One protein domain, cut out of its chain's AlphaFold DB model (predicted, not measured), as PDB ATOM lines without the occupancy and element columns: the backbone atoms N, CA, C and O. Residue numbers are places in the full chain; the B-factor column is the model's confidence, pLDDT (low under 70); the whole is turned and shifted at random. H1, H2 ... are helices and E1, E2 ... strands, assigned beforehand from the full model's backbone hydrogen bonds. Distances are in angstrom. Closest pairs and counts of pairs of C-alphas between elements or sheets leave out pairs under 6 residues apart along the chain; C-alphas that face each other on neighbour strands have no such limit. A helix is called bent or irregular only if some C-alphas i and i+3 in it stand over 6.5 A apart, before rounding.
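AT A GLANCE: This is residues 9 to 159 of the 163 residues of an uncharacterized protein of Clostridium sp. WB02_MRS01 (UniProt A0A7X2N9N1). The long, bent helix H1 runs lengthwise through part of a loose rod, with the hairpin E1 and E2 on one side of its arm H1b, H5 on another side, and H6 near its arm H1a. H4 crosses between the short H3 and H5, the small hairpin E5 and E6 lies by the end of H1b, and the hairpin E3 and E4 makes an arm whose residues 93 to 98 stick out, at the end opposite to residues 9 to 14 and 154 to 159. The 151 printed residues have six named helices and six named strands, in the order H1 H2 E1 E2 H3 E3 E4 H4 E5 E6 H5 H6; the strands make three antiparallel pairs, and the class is mixed. The radius of gyration of the C-alphas is 20.1 A, and they span 74 by 28 by 22 A.

HOW THE PARTS SIT: H1, residues 9 to 43, was assigned as one helix by its hydrogen bonds but is bent, with C-alphas 28 and 31 7.0 A apart; its arms H1a, residues 9 to 28, and H1b, residues 31 to 43, stand at 36 degrees, only just a steep tilt. H2, residues 57 to 60, is close to H1b but not clearly touching, the closest C-alphas being those of Glu 35 and Leu 59, 5.8 A. E1, residues 62 to 64, and E2, residues 78 to 80, form a hairpin, with N 63 and O 79 within hydrogen-bond range at 2.9 A; the closest C-alphas of H1b and E1 are those of Pro 31 and Ile 62, 6.2 A. H3, residues 82 to 85, touches H2, closest at C-alphas 58 and 85, 5.6 A. The hairpin of E3, residues 90 to 94, and E4, residues 97 to 101, has N 99 and O 92 at 2.8 A. H4, residues 106 to 114, touches H3, closest at C-alphas 82 and 106, 5.0 A. In the hairpin of E5, residues 117 to 120, and E6, residues 123 to 125, N 123 and O 120 are 3.2 A apart; the closest C-alphas of H1b and E6 are those of Tyr 42 and Gly 124, 5.5 A. H5, residues 130 to 138, and H4 touch only at their ends, closest at C-alphas 114 and 130, 5.3 A. H6, residues 146 to 158, is apart from H5 and close to H1a but not clearly touching, closest at C-alphas 22 and 146, 7.2 A, at a steep tilt of 53 degrees, opposite ways. Every O i to N i+4 pair is within hydrogen-bond range in H1a, H1b, H4, H5 and H6; H2 and H3 are too short for one.

IN THESE COORDINATES: H1a begins at C-alpha 9, (149.024, 134.762, 125.822), and is 28.6 A long; H1b and H6 are 16.7 A each. H6 ends at C-alpha 158, (139.353, 128.439, 138.598).

THE WHOLE: The C-alphas farthest apart, of Gly 96 and His 159, are 75.4 A apart. The printed part has no cut; the links H1 to H2 and E1 to E2 are long. Mean pLDDT of the printed part is 81.7, with residues 45 to 55, 119 to 125 and 140 to 142 under 70.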
ATOM      1  N   ALA A   9     149.866 134.687 127.015       87.25
ATOM      2  CA  ALA A   9     149.024 134.762 125.822       87.25
ATOM      3  C   ALA A   9     147.795 133.846 125.947       87.25
ATOM      4  O   ALA A   9     146.682 134.256 125.617       87.25
ATOM      5  N   ASP A  10     147.969 132.641 126.499       83.00
ATOM      6  CA  ASP A  10     146.854 131.738 126.803       83.00
ATOM      7  C   ASP A  10     145.906 132.366 127.833       83.00
ATOM      8  O   ASP A  10     144.687 132.317 127.665       83.00
ATOM      9  N   LEU A  11     146.457 133.007 128.871       82.75
ATOM     10  CA  LEU A  11     145.669 133.717 129.879       82.75
ATOM     11  C   LEU A  11     144.854 134.854 129.247       82.75
ATOM     12  O   LEU A  11     143.641 134.914 129.433       82.75
ATOM     13  N   GLN A  12     145.496 135.719 128.457       83.94
ATOM     14  CA  GLN A  12     144.826 136.820 127.758       83.94
ATOM     15  C   GLN A  12     143.709 136.321 126.842       83.94
ATOM     16  O   GLN A  12     142.629 136.905 126.816       83.94
ATOM     17  N   LYS A  13     143.938 135.215 126.126       84.81
ATOM     18  CA  LYS A  13     142.929 134.608 125.258       84.81
ATOM     19  C   LYS A  13     141.700 134.155 126.045       84.81
ATOM     20  O   LYS A  13     140.581 134.449 125.631       84.81
ATOM     21  N   VAL A  14     141.892 133.467 127.171       84.81
ATOM     22  CA  VAL A  14     140.784 133.014 128.027       84.81
ATOM     23  C   VAL A  14     140.016 134.202 128.604       84.81
ATOM     24  O   VAL A  14     138.786 134.206 128.571       84.81
ATOM     25  N   LEU A  15     140.725 135.232 129.074       84.50
ATOM     26  CA  LEU A  15     140.108 136.446 129.608       84.50
ATOM     27  C   LEU A  15     139.287 137.178 128.543       84.50
ATOM     28  O   LEU A  15     138.125 137.489 128.787       84.50
ATOM     29  N   LYS A  16     139.842 137.381 127.342       87.69
ATOM     30  CA  LYS A  16     139.119 137.998 126.220       87.69
ATOM     31  C   LYS A  16     137.862 137.210 125.845       87.69
ATOM     32  O   LYS A  16     136.796 137.796 125.704       87.69
ATOM     33  N   GLN A  17     137.951 135.882 125.751       87.12
ATOM     34  CA  GLN A  17     136.785 135.038 125.462       87.12
ATOM     35  C   GLN A  17     135.688 135.176 126.522       87.12
ATOM     36  O   GLN A  17     134.505 135.233 126.186       87.12
ATOM     37  N   GLN A  18     136.070 135.238 127.798       86.44
ATOM     38  CA  GLN A  18     135.112 135.369 128.886       86.44
ATOM     39  C   GLN A  18     134.481 136.770 128.936       86.44
ATOM     40  O   GLN A  18     133.269 136.872 129.126       86.44
ATOM     41  N   LEU A  19     135.264 137.827 128.690       87.88
ATOM     42  CA  LEU A  19     134.767 139.201 128.551       87.88
ATOM     43  C   LEU A  19     133.771 139.320 127.397       87.88
ATOM     44  O   LEU A  19     132.669 139.825 127.593       87.88
ATOM     45  N   TYR A  20     134.115 138.787 126.222       91.06
ATOM     46  CA  TYR A  20     133.222 138.782 125.065       91.06
ATOM     47  C   TYR A  20     131.900 138.072 125.371       91.06
ATOM     48  O   TYR A  20     130.831 138.543 124.986       91.06
ATOM     49  N   LYS A  21     131.953 136.949 126.098       89.75
ATOM     50  CA  LYS A  21     130.748 136.234 126.521       89.75
ATOM     51  C   LYS A  21     129.869 137.089 127.436       89.75
ATOM     52  O   LYS A  21     128.670 137.156 127.198       89.75
ATOM     53  N   TRP A  22     130.441 137.753 128.442       88.31
ATOM     54  CA  TRP A  22     129.660 138.642 129.308       88.31
ATOM     55  C   TRP A  22     129.055 139.811 128.546       88.31
ATOM     56  O   TRP A  22     127.875 140.080 128.712       88.31
ATOM     57  N   LEU A  23     129.813 140.451 127.656       89.81
ATOM     58  CA  LEU A  23     129.285 141.513 126.799       89.81
ATOM     59  C   LEU A  23     128.187 141.021 125.859       89.81
ATOM     60  O   LEU A  23     127.234 141.749 125.613       89.81
ATOM     61  N   SER A  24     128.277 139.783 125.369       92.25
ATOM     62  CA  SER A  24     127.208 139.167 124.573       92.25
ATOM     63  C   SER A  24     125.941 138.961 125.403       92.25
ATOM     64  O   SER A  24     124.842 139.246 124.929       92.25
ATOM     65  N   ASP A  25     126.089 138.514 126.653       89.56
ATOM     66  CA  ASP A  25     124.968 138.366 127.582       89.56
ATOM     67  C   ASP A  25     124.357 139.735 127.946       89.56
ATOM     68  O   ASP A  25     123.133 139.858 127.995       89.56
ATOM     69  N   ILE A  26     125.187 140.768 128.145       89.94
ATOM     70  CA  ILE A  26     124.751 142.154 128.385       89.94
ATOM     71  C   ILE A  26     124.006 142.685 127.159       89.94
ATOM     72  O   ILE A  26     122.868 143.121 127.295       89.94
ATOM     73  N   LYS A  27     124.577 142.572 125.952       92.12
ATOM     74  CA  LYS A  27     123.947 142.995 124.688       92.12
ATOM     75  C   LYS A  27     122.546 142.406 124.515       92.12
ATOM     76  O   LYS A  27     121.645 143.097 124.056       92.12
ATOM     77  N   ALA A  28     122.349 141.146 124.895       91.56
ATOM     78  CA  ALA A  28     121.057 140.478 124.764       91.56
ATOM     79  C   ALA A  28     119.999 140.946 125.781       91.56
ATOM     80  O   ALA A  28     118.808 140.771 125.535       91.56
ATOM     81  N   ARG A  29     120.405 141.490 126.936       90.06
ATOM     82  CA  ARG A  29     119.496 141.784 128.060       90.06
ATOM     83  C   ARG A  29     119.309 143.272 128.328       90.06
ATOM     84  O   ARG A  29     118.222 143.679 128.727       90.06
ATOM     85  N   LEU A  30     120.344 144.071 128.087       90.12
ATOM     86  CA  LEU A  30     120.360 145.505 128.349       90.12
ATOM     87  C   LEU A  30     119.229 146.265 127.627       90.12
ATOM     88  O   LEU A  30     118.619 147.107 128.279       90.12
ATOM     89  N   PRO A  31     118.851 145.944 126.367       92.00
ATOM     90  CA  PRO A  31     117.703 146.582 125.715       92.00
ATOM     91  C   PRO A  31     116.390 146.388 126.468       92.00
ATOM     92  O   PRO A  31     115.663 147.349 126.692       92.00
ATOM     93  N   LYS A  32     116.116 145.154 126.908       90.38
ATOM     94  CA  LYS A  32     114.900 144.821 127.659       90.38
ATOM     95  C   LYS A  32     114.881 145.511 129.020       90.38
ATOM     96  O   LYS A  32     113.833 145.943 129.473       90.38
ATOM     97  N   TYR A  33     116.046 145.627 129.652       90.56
ATOM     98  CA  TYR A  33     116.174 146.354 130.910       90.56
ATOM     99  C   TYR A  33     115.882 147.848 130.730       90.56
ATOM    100  O   TYR A  33     115.117 148.414 131.501       90.56
ATOM    101  N   LEU A  34     116.425 148.477 129.680       90.94
ATOM    102  CA  LEU A  34     116.105 149.868 129.357       90.94
ATOM    103  C   LEU A  34     114.613 150.048 129.042       90.94
ATOM    104  O   LEU A  34     114.018 151.018 129.493       90.94
ATOM    105  N   GLU A  35     113.993 149.112 128.321       89.44
ATOM    106  CA  GLU A  35     112.544 149.107 128.089       89.44
ATOM    107  C   GLU A  35     111.755 149.065 129.406       89.44
ATOM    108  O   GLU A  35     110.907 149.924 129.631       89.44
ATOM    109  N   GLU A  36     112.060 148.124 130.303       87.94
ATOM    110  CA  GLU A  36     111.413 148.003 131.621       87.94
ATOM    111  C   GLU A  36     111.614 149.261 132.481       87.94
ATOM    112  O   GLU A  36     110.684 149.716 133.153       87.94
ATOM    113  N   PHE A  37     112.801 149.862 132.413       88.56
ATOM    114  CA  PHE A  37     113.124 151.096 133.121       88.56
ATOM    115  C   PHE A  37     112.318 152.290 132.576       88.56
ATOM    116  O   PHE A  37     111.711 153.030 133.345       88.56
ATOM    117  N   ILE A  38     112.205 152.431 131.247       86.19
ATOM    118  CA  ILE A  38     111.336 153.434 130.601       86.19
ATOM    119  C   ILE A  38     109.864 153.219 130.993       86.19
ATOM    120  O   ILE A  38     109.162 154.190 131.275       86.19
ATOM    121  N   MET A  39     109.395 151.966 131.013       83.12
ATOM    122  CA  MET A  39     108.034 151.615 131.437       83.12
ATOM    123  C   MET A  39     107.756 152.053 132.870       83.12
ATOM    124  O   MET A  39     106.778 152.762 133.104       83.12
ATOM    125  N   THR A  40     108.653 151.718 133.791       81.88
ATOM    126  CA  THR A  40     108.515 152.041 135.216       81.88
ATOM    127  C   THR A  40     108.527 153.552 135.461       81.88
ATOM    128  O   THR A  40     107.717 154.071 136.231       81.88
ATOM    129  N   GLU A  41     109.423 154.272 134.786       79.69
ATOM    130  CA  GLU A  41     109.587 155.713 134.983       79.69
ATOM    131  C   GLU A  41     108.440 156.527 134.370       79.69
ATOM    132  O   GLU A  41     107.961 157.471 134.995       79.69
ATOM    133  N   TYR A  42     107.959 156.171 133.174       76.19
ATOM    134  CA  TYR A  42     107.048 157.042 132.419       76.19
ATOM    135  C   TYR A  42     105.641 156.488 132.207       76.19
ATOM    136  O   TYR A  42     104.683 157.264 132.183       76.19
ATOM    137  N   TYR A  43     105.489 155.176 132.026       71.94
ATOM    138  CA  TYR A  43     104.225 154.588 131.571       71.94
ATOM    139  C   TYR A  43     103.418 153.942 132.693       71.94
ATOM    140  O   TYR A  43     102.196 154.060 132.705       71.94
ATOM    141  N   ASP A  44     104.066 153.340 133.686       70.19
ATOM    142  CA  ASP A  44     103.371 152.781 134.849       70.19
ATOM    143  C   ASP A  44     102.805 153.885 135.757       70.19
ATOM    144  O   ASP A  44     101.807 153.688 136.452       70.19
ATOM    145  N   GLN A  45     103.391 155.085 135.701       62.31
ATOM    146  CA  GLN A  45     102.928 156.256 136.449       62.31
ATOM    147  C   GLN A  45     101.713 156.948 135.808       62.31
ATOM    148  O   GLN A  45     101.080 157.797 136.442       62.31
ATOM    149  N   TYR A  46     101.362 156.609 134.561       58.78
ATOM    150  CA  TYR A  46     100.309 157.284 133.807       58.78
ATOM    151  C   TYR A  46      99.572 156.306 132.885       58.78
ATOM    152  O   TYR A  46     100.131 155.820 131.910       58.78
ATOM    153  N   THR A  47      98.287 156.046 133.146       53.19
ATOM    154  CA  THR A  47      97.450 155.154 132.318       53.19
ATOM    155  C   THR A  47      96.507 155.963 131.413       53.19
ATOM    156  O   THR A  47      95.347 156.180 131.774       53.19
ATOM    157  N   PRO A  48      96.936 156.457 130.237       52.81
ATOM    158  CA  PRO A  48      96.018 157.115 129.323       52.81
ATOM    159  C   PRO A  48      95.088 156.074 128.693       52.81
ATOM    160  O   PRO A  48      95.520 155.035 128.200       52.81
ATOM    161  N   SER A  49      93.792 156.383 128.655       50.22
ATOM    162  CA  SER A  49      92.738 155.537 128.071       50.22
ATOM    163  C   SER A  49      92.865 155.324 126.554       50.22
ATOM    164  O   SER A  49      92.094 154.573 125.962       50.22
ATOM    165  N   SER A  50      93.814 155.998 125.910       48.78
ATOM    166  CA  SER A  50      94.149 155.855 124.500       48.78
ATOM    167  C   SER A  50      95.667 155.854 124.359       48.78
ATOM    168  O   SER A  50      96.313 156.893 124.300       48.78
ATOM    169  N   LEU A  51      96.236 154.653 124.347       51.88
ATOM    170  CA  LEU A  51      97.648 154.419 124.068       51.88
ATOM    171  C   LEU A  51      97.891 154.720 122.581       51.88
ATOM    172  O   LEU A  51      97.598 153.895 121.717       51.88
ATOM    173  N   TYR A  52      98.333 155.935 122.253       55.66
ATOM    174  CA  TYR A  52      98.666 156.299 120.873       55.66
ATOM    175  C   TYR A  52     100.049 155.737 120.512       55.66
ATOM    176  O   TYR A  52     100.972 155.787 121.322       55.66
ATOM    177  N   GLU A  53     100.220 155.316 119.257       57.09
ATOM    178  CA  GLU A  53     101.447 154.788 118.616       57.09
ATOM    179  C   GLU A  53     102.738 155.583 118.919       57.09
ATOM    180  O   GLU A  53     103.848 155.077 118.818       57.09
ATOM    181  N   ARG A  54     102.609 156.850 119.323       58.50
ATOM    182  CA  ARG A  54     103.724 157.734 119.667       58.50
ATOM    183  C   ARG A  54     104.431 157.390 120.983       58.50
ATOM    184  O   ARG A  54     105.599 157.736 121.110       58.50
ATOM    185  N   GLN A  55     103.753 156.742 121.928       61.31
ATOM    186  CA  GLN A  55     104.342 156.388 123.223       61.31
ATOM    187  C   GLN A  55     105.423 155.312 123.030       61.31
ATOM    188  O   GLN A  55     106.600 155.546 123.278       61.31
ATOM    189  N   TYR A  56     105.116 154.194 122.382       72.56
ATOM    190  CA  TYR A  56     106.082 153.096 122.229       72.56
ATOM    191  C   TYR A  56     107.292 153.392 121.316       72.56
ATOM    192  O   TYR A  56     108.190 152.564 121.216       72.56
ATOM    193  N   ARG A  57     107.404 154.581 120.707       79.56
ATOM    194  CA  ARG A  57     108.516 154.930 119.802       79.56
ATOM    195  C   ARG A  57     109.883 154.923 120.466       79.56
ATOM    196  O   ARG A  57     110.843 154.486 119.845       79.56
ATOM    197  N   ILE A  58     109.982 155.401 121.709       85.62
ATOM    198  CA  ILE A  58     111.256 155.349 122.442       85.62
ATOM    199  C   ILE A  58     111.672 153.887 122.622       85.62
ATOM    200  O   ILE A  58     112.836 153.561 122.426       85.62
ATOM    201  N   LEU A  59     110.706 153.008 122.907       88.06
ATOM    202  CA  LEU A  59     110.930 151.574 123.090       88.06
ATOM    203  C   LEU A  59     111.372 150.907 121.780       88.06
ATOM    204  O   LEU A  59     112.372 150.197 121.750       88.06
ATOM    205  N   GLU A  60     110.706 151.215 120.666       88.56
ATOM    206  CA  GLU A  60     111.075 150.719 119.330       88.56
ATOM    207  C   GLU A  60     112.410 151.278 118.802       88.56
ATOM    208  O   GLU A  60     113.012 150.713 117.875       88.56
ATOM    209  N   ALA A  61     112.867 152.399 119.368       91.94
ATOM    210  CA  ALA A  61     114.131 153.035 119.038       91.94
ATOM    211  C   ALA A  61     115.323 152.455 119.811       91.94
ATOM    212  O   ALA A  61     116.452 152.768 119.447       91.94
ATOM    213  N   ILE A  62     115.127 151.615 120.832       92.69
ATOM    214  CA  ILE A  62     116.243 151.028 121.584       92.69
ATOM    215  C   ILE A  62     117.053 150.101 120.673       92.69
ATOM    216  O   ILE A  62     116.543 149.122 120.130       92.69
ATOM    217  N   MET A  63     118.341 150.397 120.534       92.62
ATOM    218  CA  MET A  63     119.280 149.648 119.706       92.62
ATOM    219  C   MET A  63     120.562 149.351 120.479       92.62
ATOM    220  O   MET A  63     120.953 150.077 121.392       92.62
ATOM    221  N   THR A  64     121.251 148.291 120.067       93.75
ATOM    222  CA  THR A  64     122.612 147.985 120.525       93.75
ATOM    223  C   THR A  64     123.540 147.839 119.343       93.75
ATOM    224  O   THR A  64     123.167 147.206 118.351       93.75
ATOM    225  N   SER A  65     124.763 148.339 119.474       95.00
ATOM    226  CA  SER A  65     125.795 148.128 118.467       95.00
ATOM    227  C   SER A  65     126.339 146.696 118.496       95.00
ATOM    228  O   SER A  65     125.995 145.855 119.338       95.00
ATOM    229  N   ASP A  66     127.174 146.368 117.516       95.38
ATOM    230  CA  ASP A  66     127.987 145.159 117.568       95.38
ATOM    231  C   ASP A  66     129.136 145.304 118.559       95.38
ATOM    232  O   ASP A  66     129.659 146.395 118.768       95.38
ATOM    233  N   ILE A  67     129.532 144.182 119.164       95.12
ATOM    234  CA  ILE A  67     130.663 144.157 120.091       95.12
ATOM    235  C   ILE A  67     131.942 144.332 119.271       95.12
ATOM    236  O   ILE A  67     132.279 143.467 118.457       95.12
ATOM    237  N   LYS A  68     132.668 145.426 119.499       95.25
ATOM    238  CA  LYS A  68     133.926 145.730 118.799       95.25
ATOM    239  C   LYS A  68     135.116 145.341 119.674       95.25
ATOM    240  O   LYS A  68     135.135 145.683 120.850       95.25
ATOM    241  N   ASP A  69     136.119 144.649 119.124       92.00
ATOM    242  CA  ASP A  69     137.429 144.484 119.788       92.00
ATOM    243  C   ASP A  69     138.251 145.756 119.553       92.00
ATOM    244  O   ASP A  69     138.542 146.108 118.410       92.00
ATOM    245  N   ILE A  70     138.616 146.441 120.635       92.31
ATOM    246  CA  ILE A  70     139.378 147.701 120.602       92.31
ATOM    247  C   ILE A  70     140.859 147.491 120.965       92.31
ATOM    248  O   ILE A  70     141.582 148.417 121.323       92.31
ATOM    249  N   GLY A  71     141.341 146.248 120.890       84.00
ATOM    250  CA  GLY A  71     142.715 145.856 121.184       84.00
ATOM    251  C   GLY A  71     142.916 145.511 122.657       84.00
ATOM    252  O   GLY A  71     143.251 144.365 122.977       84.00
ATOM    253  N   ASN A  72     142.682 146.470 123.553       80.44
ATOM    254  CA  ASN A  72     142.815 146.302 125.008       80.44
ATOM    255  C   ASN A  72     141.509 145.891 125.714       80.44
ATOM    256  O   ASN A  72     141.507 145.719 126.931       80.44
ATOM    257  N   GLY A  73     140.421 145.703 124.972       83.81
ATOM    258  CA  GLY A  73     139.118 145.371 125.529       83.81
ATOM    259  C   GLY A  73     138.066 145.221 124.445       83.81
ATOM    260  O   GLY A  73     138.383 144.982 123.278       83.81
ATOM    261  N   TYR A  74     136.817 145.379 124.853       90.62
ATOM    262  CA  TYR A  74     135.670 145.352 123.965       90.62
ATOM    263  C   TYR A  74     134.774 146.553 124.241       90.62
ATOM    264  O   TYR A  74     134.680 147.003 125.382       90.62
ATOM    265  N   GLU A  75     134.101 147.026 123.202       91.94
ATOM    266  CA  GLU A  75     133.135 148.121 123.256       91.94
ATOM    267  C   GLU A  75     131.756 147.614 122.819       91.94
ATOM    268  O   GLU A  75     131.647 146.823 121.879       91.94
ATOM    269  N   LEU A  76     130.716 148.075 123.514       91.88
ATOM    270  CA  LEU A  76     129.305 147.876 123.199       91.88
ATOM    271  C   LEU A  76     128.574 149.179 123.525       91.88
ATOM    272  O   LEU A  76     128.787 149.750 124.590       91.88
ATOM    273  N   GLU A  77     127.681 149.607 122.641       91.88
ATOM    274  CA  GLU A  77     126.852 150.796 122.835       91.88
ATOM    275  C   GLU A  77     125.384 150.376 122.910       91.88
ATOM    276  O   GLU A  77     124.936 149.533 122.128       91.88
ATOM    277  N   ILE A  78     124.636 150.987 123.825       90.31
ATOM    278  CA  ILE A  78     123.174 151.049 123.788       90.31
ATOM    279  C   ILE A  78     122.782 152.486 123.458       90.31
ATOM    280  O   ILE A  78     123.354 153.426 124.008       90.31
ATOM    281  N   TYR A  79     121.857 152.665 122.523       90.31
ATOM    282  CA  TYR A  79     121.469 153.985 122.038       90.31
ATOM    283  C   TYR A  79     120.032 153.982 121.517       90.31
ATOM    284  O   TYR A  79     119.428 152.927 121.318       90.31
ATOM    285  N   LEU A  80     119.492 155.179 121.285       90.31
ATOM    286  CA  LEU A  80     118.216 155.361 120.602       90.31
ATOM    287  C   LEU A  80     118.462 155.625 119.113       90.31
ATOM    288  O   LEU A  80     119.233 156.513 118.751       90.31
ATOM    289  N   ASP A  81     117.801 154.865 118.244       92.06
ATOM    290  CA  ASP A  81     117.784 155.102 116.805       92.06
ATOM    291  C   ASP A  81     117.153 156.466 116.519       92.06
ATOM    292  O   ASP A  81     115.939 156.663 116.657       92.06
ATOM    293  N   SER A  82     117.994 157.406 116.093       88.69
ATOM    294  CA  SER A  82     117.593 158.783 115.817       88.69
ATOM    295  C   SER A  82     116.481 158.873 114.770       88.69
ATOM    296  O   SER A  82     115.645 159.769 114.849       88.69
ATOM    297  N   THR A  83     116.411 157.928 113.831       87.50
ATOM    298  CA  THR A  83     115.396 157.921 112.768       87.50
ATOM    299  C   THR A  83     114.028 157.448 113.249       87.50
ATOM    300  O   THR A  83     113.016 157.808 112.655       87.50
ATOM    301  N   LYS A  84     113.985 156.673 114.338       87.62
ATOM    302  CA  LYS A  84     112.743 156.149 114.924       87.62
ATOM    303  C   LYS A  84     112.214 157.022 116.052       87.62
ATOM    304  O   LYS A  84     111.003 157.155 116.215       87.62
ATOM    305  N   VAL A  85     113.120 157.597 116.840       87.38
ATOM    306  CA  VAL A  85     112.755 158.388 118.019       87.38
ATOM    307  C   VAL A  85     112.323 159.815 117.652       87.38
ATOM    308  O   VAL A  85     111.489 160.402 118.341       87.38
ATOM    309  N   SER A  86     112.845 160.359 116.548       85.50
ATOM    310  CA  SER A  86     112.474 161.689 116.051       85.50
ATOM    311  C   SER A  86     111.081 161.686 115.413       85.50
ATOM    312  O   SER A  86     110.594 160.658 114.936       85.50
ATOM    313  N   TYR A  87     110.434 162.849 115.337       80.88
ATOM    314  CA  TYR A  87     109.253 163.013 114.490       80.88
ATOM    315  C   TYR A  87     109.153 164.406 113.890       80.88
ATOM    316  O   TYR A  87     109.440 165.419 114.532       80.88
ATOM    317  N   ASP A  88     108.658 164.432 112.659       83.06
ATOM    318  CA  ASP A  88     108.442 165.669 111.938       83.06
ATOM    319  C   ASP A  88     107.285 166.475 112.539       83.06
ATOM    320  O   ASP A  88     106.297 165.905 113.024       83.06
ATOM    321  N   PRO A  89     107.364 167.814 112.482       84.31
ATOM    322  CA  PRO A  89     106.245 168.665 112.835       84.31
ATOM    323  C   PRO A  89     104.993 168.285 112.048       84.31
ATOM    324  O   PRO A  89     105.058 167.985 110.855       84.31
ATOM    325  N   SER A  90     103.834 168.348 112.696       82.12
ATOM    326  CA  SER A  90     102.572 167.989 112.061       82.12
ATOM    327  C   SER A  90     101.490 169.030 112.299       82.12
ATOM    328  O   SER A  90     101.471 169.750 113.300       82.12
ATOM    329  N   PHE A  91     100.575 169.103 111.337       85.50
ATOM    330  CA  PHE A  91      99.363 169.899 111.426       85.50
ATOM    331  C   PHE A  91      98.171 168.957 111.444       85.50
ATOM    332  O   PHE A  91      98.120 168.001 110.670       85.50
ATOM    333  N   TRP A  92      97.196 169.237 112.299       80.56
ATOM    334  CA  TRP A  92      95.925 168.527 112.273       80.56
ATOM    335  C   TRP A  92      94.777 169.507 112.484       80.56
ATOM    336  O   TRP A  92      94.892 170.462 113.251       80.56
ATOM    337  N   THR A  93      93.677 169.292 111.769       86.25
ATOM    338  CA  THR A  93      92.490 170.146 111.849       86.25
ATOM    339  C   THR A  93      91.374 169.388 112.548       86.25
ATOM    340  O   THR A  93      90.975 168.314 112.100       86.25
ATOM    341  N   ALA A  94      90.831 169.967 113.617       84.88
ATOM    342  CA  ALA A  94      89.650 169.455 114.299       84.88
ATOM    343  C   ALA A  94      88.672 170.583 114.605       84.88
ATOM    344  O   ALA A  94      89.065 171.669 115.020       84.88
ATOM    345  N   HIS A  95      87.386 170.320 114.360       87.00
ATOM    346  CA  HIS A  95      86.301 171.293 114.530       87.00
ATOM    347  C   HIS A  95      86.566 172.653 113.847       87.00
ATOM    348  O   HIS A  95      86.186 173.698 114.361       87.00
ATOM    349  N   GLY A  96      87.234 172.644 112.686       89.06
ATOM    350  CA  GLY A  96      87.562 173.859 111.926       89.06
ATOM    351  C   GLY A  96      88.764 174.654 112.452       89.06
ATOM    352  O   GLY A  96      89.094 175.686 111.878       89.06
ATOM    353  N   VAL A  97      89.440 174.175 113.501       88.44
ATOM    354  CA  VAL A  97      90.666 174.771 114.048       88.44
ATOM    355  C   VAL A  97      91.863 173.915 113.649       88.44
ATOM    356  O   VAL A  97      91.851 172.700 113.847       88.44
ATOM    357  N   THR A  98      92.898 174.543 113.089       88.62
ATOM    358  CA  THR A  98      94.170 173.881 112.772       88.62
ATOM    359  C   THR A  98      95.138 174.040 113.931       88.62
ATOM    360  O   THR A  98      95.458 175.153 114.343       88.62
ATOM    361  N   TYR A  99      95.635 172.913 114.419       84.75
ATOM    362  CA  TYR A  99      96.627 172.825 115.473       84.75
ATOM    363  C   TYR A  99      97.979 172.477 114.864       84.75
ATOM    364  O   TYR A  99      98.079 171.606 113.997       84.75
ATOM    365  N   TYR A 100      99.021 173.147 115.348       83.69
ATOM    366  CA  TYR A 100     100.404 172.828 115.031       83.69
ATOM    367  C   TYR A 100     101.023 172.056 116.188       83.69
ATOM    368  O   TYR A 100     100.931 172.478 117.341       83.69
ATOM    369  N   LYS A 101     101.686 170.947 115.874       76.31
ATOM    370  CA  LYS A 101     102.546 170.239 116.810       76.31
ATOM    371  C   LYS A 101     103.977 170.337 116.310       76.31
ATOM    372  O   LYS A 101     104.288 169.854 115.221       76.31
ATOM    373  N   LYS A 102     104.836 170.972 117.111       80.44
ATOM    374  CA  LYS A 102     106.279 170.993 116.857       80.44
ATOM    375  C   LYS A 102     106.782 169.547 116.798       80.44
ATOM    376  O   LYS A 102     106.282 168.720 117.553       80.44
ATOM    377  N   GLY A 103     107.689 169.265 115.868       82.25
ATOM    378  CA  GLY A 103     108.471 168.029 115.828       82.25
ATOM    379  C   GLY A 103     109.478 167.975 116.975       82.25
ATOM    380  O   GLY A 103     109.810 169.031 117.515       82.25
ATOM    381  N   ASP A 104     109.997 166.788 117.281       84.75
ATOM    382  CA  ASP A 104     111.157 166.630 118.167       84.75
ATOM    383  C   ASP A 104     112.258 165.868 117.425       84.75
ATOM    384  O   ASP A 104     112.000 164.867 116.747       84.75
ATOM    385  N   SER A 105     113.487 166.358 117.555       88.56
ATOM    386  CA  SER A 105     114.688 165.630 117.152       88.56
ATOM    387  C   SER A 105     115.062 164.570 118.192       88.56
ATOM    388  O   SER A 105     114.578 164.587 119.325       88.56
ATOM    389  N   ALA A 106     115.969 163.661 117.835       86.62
ATOM    390  CA  ALA A 106     116.517 162.697 118.785       86.62
ATOM    391  C   ALA A 106     117.175 163.373 119.998       86.62
ATOM    392  O   ALA A 106     116.988 162.908 121.121       86.62
ATOM    393  N   ASP A 107     117.863 164.497 119.786       88.44
ATOM    394  CA  ASP A 107     118.478 165.278 120.861       88.44
ATOM    395  C   ASP A 107     117.421 165.893 121.782       88.44
ATOM    396  O   ASP A 107     117.581 165.873 123.002       88.44
ATOM    397  N   ASP A 108     116.314 166.397 121.224       88.44
ATOM    398  CA  ASP A 108     115.193 166.900 122.024       88.44
ATOM    399  C   ASP A 108     114.621 165.781 122.906       88.44
ATOM    400  O   ASP A 108     114.405 165.985 124.099       88.44
ATOM    401  N   VAL A 109     114.424 164.580 122.353       87.00
ATOM    402  CA  VAL A 109     113.917 163.433 123.121       87.00
ATOM    403  C   VAL A 109     114.909 162.999 124.197       87.00
ATOM    404  O   VAL A 109     114.509 162.796 125.342       87.00
ATOM    405  N   PHE A 110     116.198 162.907 123.869       88.06
ATOM    406  CA  PHE A 110     117.230 162.510 124.823       88.06
ATOM    407  C   PHE A 110     117.347 163.505 125.985       88.06
ATOM    408  O   PHE A 110     117.411 163.094 127.146       88.06
ATOM    409  N   ASN A 111     117.303 164.808 125.685       88.81
ATOM    410  CA  ASN A 111     117.301 165.876 126.684       88.81
ATOM    411  C   ASN A 111     116.022 165.876 127.521       88.81
ATOM    412  O   ASN A 111     116.085 166.065 128.734       88.81
ATOM    413  N   ASN A 112     114.863 165.645 126.905       86.69
ATOM    414  CA  ASN A 112     113.607 165.522 127.634       86.69
ATOM    415  C   ASN A 112     113.686 164.364 128.631       86.69
ATOM    416  O   ASN A 112     113.455 164.587 129.815       86.69
ATOM    417  N   MET A 113     114.129 163.180 128.198       86.56
ATOM    418  CA  MET A 113     114.321 162.033 129.089       86.56
ATOM    419  C   MET A 113     115.312 162.340 130.211       86.56
ATOM    420  O   MET A 113     115.032 162.024 131.361       86.56
ATOM    421  N   ALA A 114     116.432 163.006 129.911       87.62
ATOM    422  CA  ALA A 114     117.400 163.410 130.930       87.62
ATOM    423  C   ALA A 114     116.739 164.243 132.038       87.62
ATOM    424  O   ALA A 114     116.976 163.997 133.214       87.62
ATOM    425  N   ASN A 115     115.844 165.157 131.655       85.38
ATOM    426  CA  ASN A 115     115.078 166.011 132.560       85.38
ATOM    427  C   ASN A 115     113.780 165.360 133.068       85.38
ATOM    428  O   ASN A 115     112.946 166.037 133.665       85.38
ATOM    429  N   GLY A 116     113.610 164.050 132.863       80.31
ATOM    430  CA  GLY A 116     112.456 163.301 133.340       80.31
ATOM    431  C   GLY A 116     111.166 163.637 132.600       80.31
ATOM    432  O   GLY A 116     110.109 163.400 133.153       80.31
ATOM    433  N   ILE A 117     111.218 164.217 131.401       81.19
ATOM    434  CA  ILE A 117     110.056 164.651 130.614       81.19
ATOM    435  C   ILE A 117     109.760 163.629 129.516       81.19
ATOM    436  O   ILE A 117     110.598 163.359 128.655       81.19
ATOM    437  N   HIS A 118     108.518 163.149 129.459       75.06
ATOM    438  CA  HIS A 118     108.052 162.243 128.407       75.06
ATOM    439  C   HIS A 118     107.207 162.952 127.324       75.06
ATOM    440  O   HIS A 118     106.054 162.618 127.048       75.06
ATOM    441  N   GLY A 119     107.789 163.982 126.699       64.31
ATOM    442  CA  GLY A 119     107.202 164.718 125.567       64.31
ATOM    443  C   GLY A 119     106.233 165.861 125.913       64.31
ATOM    444  O   GLY A 119     105.857 166.615 125.015       64.31
ATOM    445  N   ASN A 120     105.837 166.028 127.179       63.78
ATOM    446  CA  ASN A 120     105.173 167.233 127.690       63.78
ATOM    447  C   ASN A 120     105.520 167.423 129.178       63.78
ATOM    448  O   ASN A 120     105.430 166.480 129.951       63.78
ATOM    449  N   THR A 121     105.870 168.639 129.598       64.56
ATOM    450  CA  THR A 121     106.141 168.979 131.007       64.56
ATOM    451  C   THR A 121     104.915 168.869 131.921       64.56
ATOM    452  O   THR A 121     105.059 168.895 133.137       64.56
ATOM    453  N   GLU A 122     103.706 168.774 131.367       60.47
ATOM    454  CA  GLU A 122     102.464 168.599 132.133       60.47
ATOM    455  C   GLU A 122     102.142 167.127 132.451       60.47
ATOM    456  O   GLU A 122     101.317 166.863 133.324       60.47
ATOM    457  N   PHE A 123     102.776 166.162 131.766       54.44
ATOM    458  CA  PHE A 123     102.461 164.734 131.884       54.44
ATOM    459  C   PHE A 123     103.739 163.885 131.869       54.44
ATOM    460  O   PHE A 123     104.494 163.921 130.902       54.44
ATOM    461  N   GLY A 124     103.952 163.081 132.916       57.16
ATOM    462  CA  GLY A 124     105.106 162.177 133.010       57.16
ATOM    463  C   GLY A 124     106.413 162.917 133.288       57.16
ATOM    464  O   GLY A 124     107.330 162.851 132.474       57.16
ATOM    465  N   VAL A 125     106.455 163.641 134.414       64.88
ATOM    466  CA  VAL A 125     107.671 164.269 134.950       64.88
ATOM    467  C   VAL A 125     108.231 163.397 136.073       64.88
ATOM    468  O   VAL A 125     107.552 163.214 137.084       64.88
ATOM    469  N   THR A 126     109.447 162.877 135.910       70.06
ATOM    470  CA  THR A 126     110.165 162.119 136.951       70.06
ATOM    471  C   THR A 126     111.207 162.994 137.659       70.06
ATOM    472  O   THR A 126     111.184 164.220 137.553       70.06
ATOM    473  N   SER A 127     112.124 162.392 138.421       75.81
ATOM    474  CA  SER A 127     113.129 163.100 139.235       75.81
ATOM    475  C   SER A 127     114.152 163.923 138.434       75.81
ATOM    476  O   SER A 127     114.957 164.635 139.033       75.81
ATOM    477  N   GLY A 128     114.135 163.839 137.099       76.50
ATOM    478  CA  GLY A 128     115.033 164.602 136.235       76.50
ATOM    479  C   GLY A 128     116.464 164.073 136.194       76.50
ATOM    480  O   GLY A 128     117.392 164.845 135.973       76.50
ATOM    481  N   ARG A 129     116.649 162.770 136.452       84.31
ATOM    482  CA  ARG A 129     117.956 162.092 136.446       84.31
ATOM    483  C   ARG A 129     117.920 160.742 135.725       84.31
ATOM    484  O   ARG A 129     118.696 159.854 136.047       84.31
ATOM    485  N   PHE A 130     117.031 160.582 134.743       88.06
ATOM    486  CA  PHE A 130     116.729 159.286 134.119       88.06
ATOM    487  C   PHE A 130     117.981 158.510 133.674       88.06
ATOM    488  O   PHE A 130     118.169 157.363 134.065       88.06
ATOM    489  N   TRP A 131     118.856 159.141 132.878       87.75
ATOM    490  CA  TRP A 131     120.057 158.476 132.357       87.75
ATOM    491  C   TRP A 131     121.083 158.181 133.448       87.75
ATOM    492  O   TRP A 131     121.732 157.144 133.400       87.75
ATOM    493  N   GLU A 132     121.215 159.068 134.433       88.56
ATOM    494  CA  GLU A 132     122.122 158.858 135.562       88.56
ATOM    495  C   GLU A 132     121.652 157.678 136.413       88.56
ATOM    496  O   GLU A 132     122.435 156.773 136.668       88.56
ATOM    497  N   THR A 133     120.365 157.627 136.767       87.06
ATOM    498  CA  THR A 133     119.781 156.517 137.531       87.06
ATOM    499  C   THR A 133     119.872 155.198 136.765       87.06
ATOM    500  O   THR A 133     120.270 154.190 137.339       87.06
ATOM    501  N   PHE A 134     119.595 155.203 135.459       87.69
ATOM    502  CA  PHE A 134     119.772 154.012 134.628       87.69
ATOM    503  C   PHE A 134     121.222 153.504 134.644       87.69
ATOM    504  O   PHE A 134     121.449 152.302 134.770       87.69
ATOM    505  N   LEU A 135     122.208 154.405 134.535       86.25
ATOM    506  CA  LEU A 135     123.630 154.052 134.591       86.25
ATOM    507  C   LEU A 135     124.041 153.529 135.977       86.25
ATOM    508  O   LEU A 135     124.739 152.518 136.060       86.25
ATOM    509  N   GLU A 136     123.576 154.173 137.049       85.38
ATOM    510  CA  GLU A 136     123.814 153.747 138.435       85.38
ATOM    511  C   GLU A 136     123.291 152.315 138.681       85.38
ATOM    512  O   GLU A 136     123.966 151.513 139.325       85.38
ATOM    513  N   GLU A 137     122.133 151.946 138.120       82.00
ATOM    514  CA  GLU A 137     121.548 150.606 138.294       82.00
ATOM    515  C   GLU A 137     122.278 149.483 137.537       82.00
ATOM    516  O   GLU A 137     122.189 148.307 137.925       82.00
ATOM    517  N   ILE A 138     123.001 149.809 136.462       84.06
ATOM    518  CA  ILE A 138     123.715 148.811 135.652       84.06
ATOM    519  C   ILE A 138     125.194 148.643 136.023       84.06
ATOM    520  O   ILE A 138     125.740 147.580 135.719       84.06
ATOM    521  N   ASP A 139     125.829 149.631 136.667       74.62
ATOM    522  CA  ASP A 139     127.284 149.674 136.902       74.62
ATOM    523  C   ASP A 139     127.731 149.081 138.261       74.62
ATOM    524  O   ASP A 139     128.019 147.883 138.359       74.62
ATOM    525  N   GLU A 140     127.800 149.882 139.333       56.88
ATOM    526  CA  GLU A 140     128.517 149.519 140.569       56.88
ATOM    527  C   GLU A 140     127.674 148.673 141.542       56.88
ATOM    528  O   GLU A 140     126.851 149.178 142.305       56.88
ATOM    529  N   GLY A 141     127.890 147.350 141.548       61.91
ATOM    530  CA  GLY A 141     127.074 146.411 142.334       61.91
ATOM    531  C   GLY A 141     125.661 146.203 141.776       61.91
ATOM    532  O   GLY A 141     124.840 145.531 142.408       61.91
ATOM    533  N   GLY A 142     125.409 146.767 140.594       66.50
ATOM    534  CA  GLY A 142     124.172 146.672 139.842       66.50
ATOM    535  C   GLY A 142     123.999 145.337 139.122       66.50
ATOM    536  O   GLY A 142     124.737 144.364 139.312       66.50
ATOM    537  N   ILE A 143     122.989 145.278 138.257       71.25
ATOM    538  CA  ILE A 143     122.557 144.026 137.620       71.25
ATOM    539  C   ILE A 143     123.585 143.452 136.617       71.25
ATOM    540  O   ILE A 143     123.576 142.241 136.363       71.25
ATOM    541  N   TYR A 144     124.490 144.284 136.080       78.75
ATOM    542  CA  TYR A 144     125.473 143.910 135.051       78.75
ATOM    543  C   TYR A 144     126.944 144.056 135.472       78.75
ATOM    544  O   TYR A 144     127.815 144.009 134.603       78.75
ATOM    545  N   ASP A 145     127.248 144.140 136.771       81.88
ATOM    546  CA  ASP A 145     128.626 144.280 137.265       81.88
ATOM    547  C   ASP A 145     129.550 143.152 136.734       81.88
ATOM    548  O   ASP A 145     129.529 141.986 137.167       81.88
ATOM    549  N   VAL A 146     130.399 143.517 135.767       77.81
ATOM    550  CA  VAL A 146     131.321 142.601 135.080       77.81
ATOM    551  C   VAL A 146     132.412 142.107 136.028       77.81
ATOM    552  O   VAL A 146     132.863 140.964 135.905       77.81
ATOM    553  N   PHE A 147     132.817 142.910 137.014       77.12
ATOM    554  CA  PHE A 147     133.807 142.505 138.009       77.12
ATOM    555  C   PHE A 147     133.234 141.477 138.983       77.12
ATOM    556  O   PHE A 147     133.928 140.512 139.317       77.12
ATOM    557  N   VAL A 148     131.972 141.606 139.392       80.19
ATOM    558  CA  VAL A 148     131.259 140.567 140.153       80.19
ATOM    559  C   VAL A 148     131.163 139.282 139.330       80.19
ATOM    560  O   VAL A 148     131.483 138.198 139.838       80.19
ATOM    561  N   GLY A 149     130.812 139.389 138.044       79.19
ATOM    562  CA  GLY A 149     130.829 138.267 137.102       79.19
ATOM    563  C   GLY A 149     132.199 137.585 137.021       79.19
ATOM    564  O   GLY A 149     132.295 136.354 137.098       79.19
ATOM    565  N   PHE A 150     133.267 138.380 136.961       81.81
ATOM    566  CA  PHE A 150     134.645 137.905 136.933       81.81
ATOM    567  C   PHE A 150     135.070 137.212 138.222       81.81
ATOM    568  O   PHE A 150     135.546 136.075 138.165       81.81
ATOM    569  N   LYS A 151     134.830 137.822 139.387       81.69
ATOM    570  CA  LYS A 151     135.105 137.196 140.690       81.69
ATOM    571  C   LYS A 151     134.385 135.851 140.812       81.69
ATOM    572  O   LYS A 151     134.993 134.862 141.226       81.69
ATOM    573  N   LYS A 152     133.117 135.783 140.388       82.75
ATOM    574  CA  LYS A 152     132.334 134.539 140.373       82.75
ATOM    575  C   LYS A 152     132.938 133.487 139.444       82.75
ATOM    576  O   LYS A 152     133.081 132.341 139.857       82.75
ATOM    577  N   PHE A 153     133.333 133.852 138.225       82.75
ATOM    578  CA  PHE A 153     133.985 132.923 137.298       82.75
ATOM    579  C   PHE A 153     135.296 132.369 137.863       82.75
ATOM    580  O   PHE A 153     135.499 131.155 137.857       82.75
ATOM    581  N   MET A 154     136.154 133.235 138.406       80.94
ATOM    582  CA  MET A 154     137.435 132.831 138.990       80.94
ATOM    583  C   MET A 154     137.244 131.870 140.166       80.94
ATOM    584  O   MET A 154     137.944 130.863 140.266       80.94
ATOM    585  N   ARG A 155     136.237 132.107 141.010       82.75
ATOM    586  CA  ARG A 155     135.889 131.195 142.101       82.75
ATOM    587  C   ARG A 155     135.327 129.868 141.591       82.75
ATOM    588  O   ARG A 155     135.815 128.807 141.972       82.75
ATOM    589  N   ASP A 156     134.314 129.916 140.731       84.25
ATOM    590  CA  ASP A 156     133.512 128.744 140.363       84.25
ATOM    591  C   ASP A 156     134.222 127.838 139.339       84.25
ATOM    592  O   ASP A 156     133.959 126.636 139.285       84.25
ATOM    593  N   LYS A 157     135.095 128.405 138.494       80.62
ATOM    594  CA  LYS A 157     135.793 127.684 137.413       80.62
ATOM    595  C   LYS A 157     137.286 127.529 137.642       80.62
ATOM    596  O   LYS A 157     137.854 126.553 137.160       80.62
ATOM    597  N   CYS A 158     137.912 128.469 138.347       76.69
ATOM    598  CA  CYS A 158     139.353 128.439 138.598       76.69
ATOM    599  C   CYS A 158     139.704 128.126 140.058       76.69
ATOM    600  O   CYS A 158     140.880 127.944 140.352       76.69
ATOM    601  N   HIS A 159     138.717 128.042 140.962       80.31
ATOM    602  CA  HIS A 159     138.924 127.844 142.402       80.31
ATOM    603  C   HIS A 159     139.819 128.920 143.047       80.31
ATOM    604  O   HIS A 159     140.536 128.655 144.010       80.31
TER     605      HIS A 159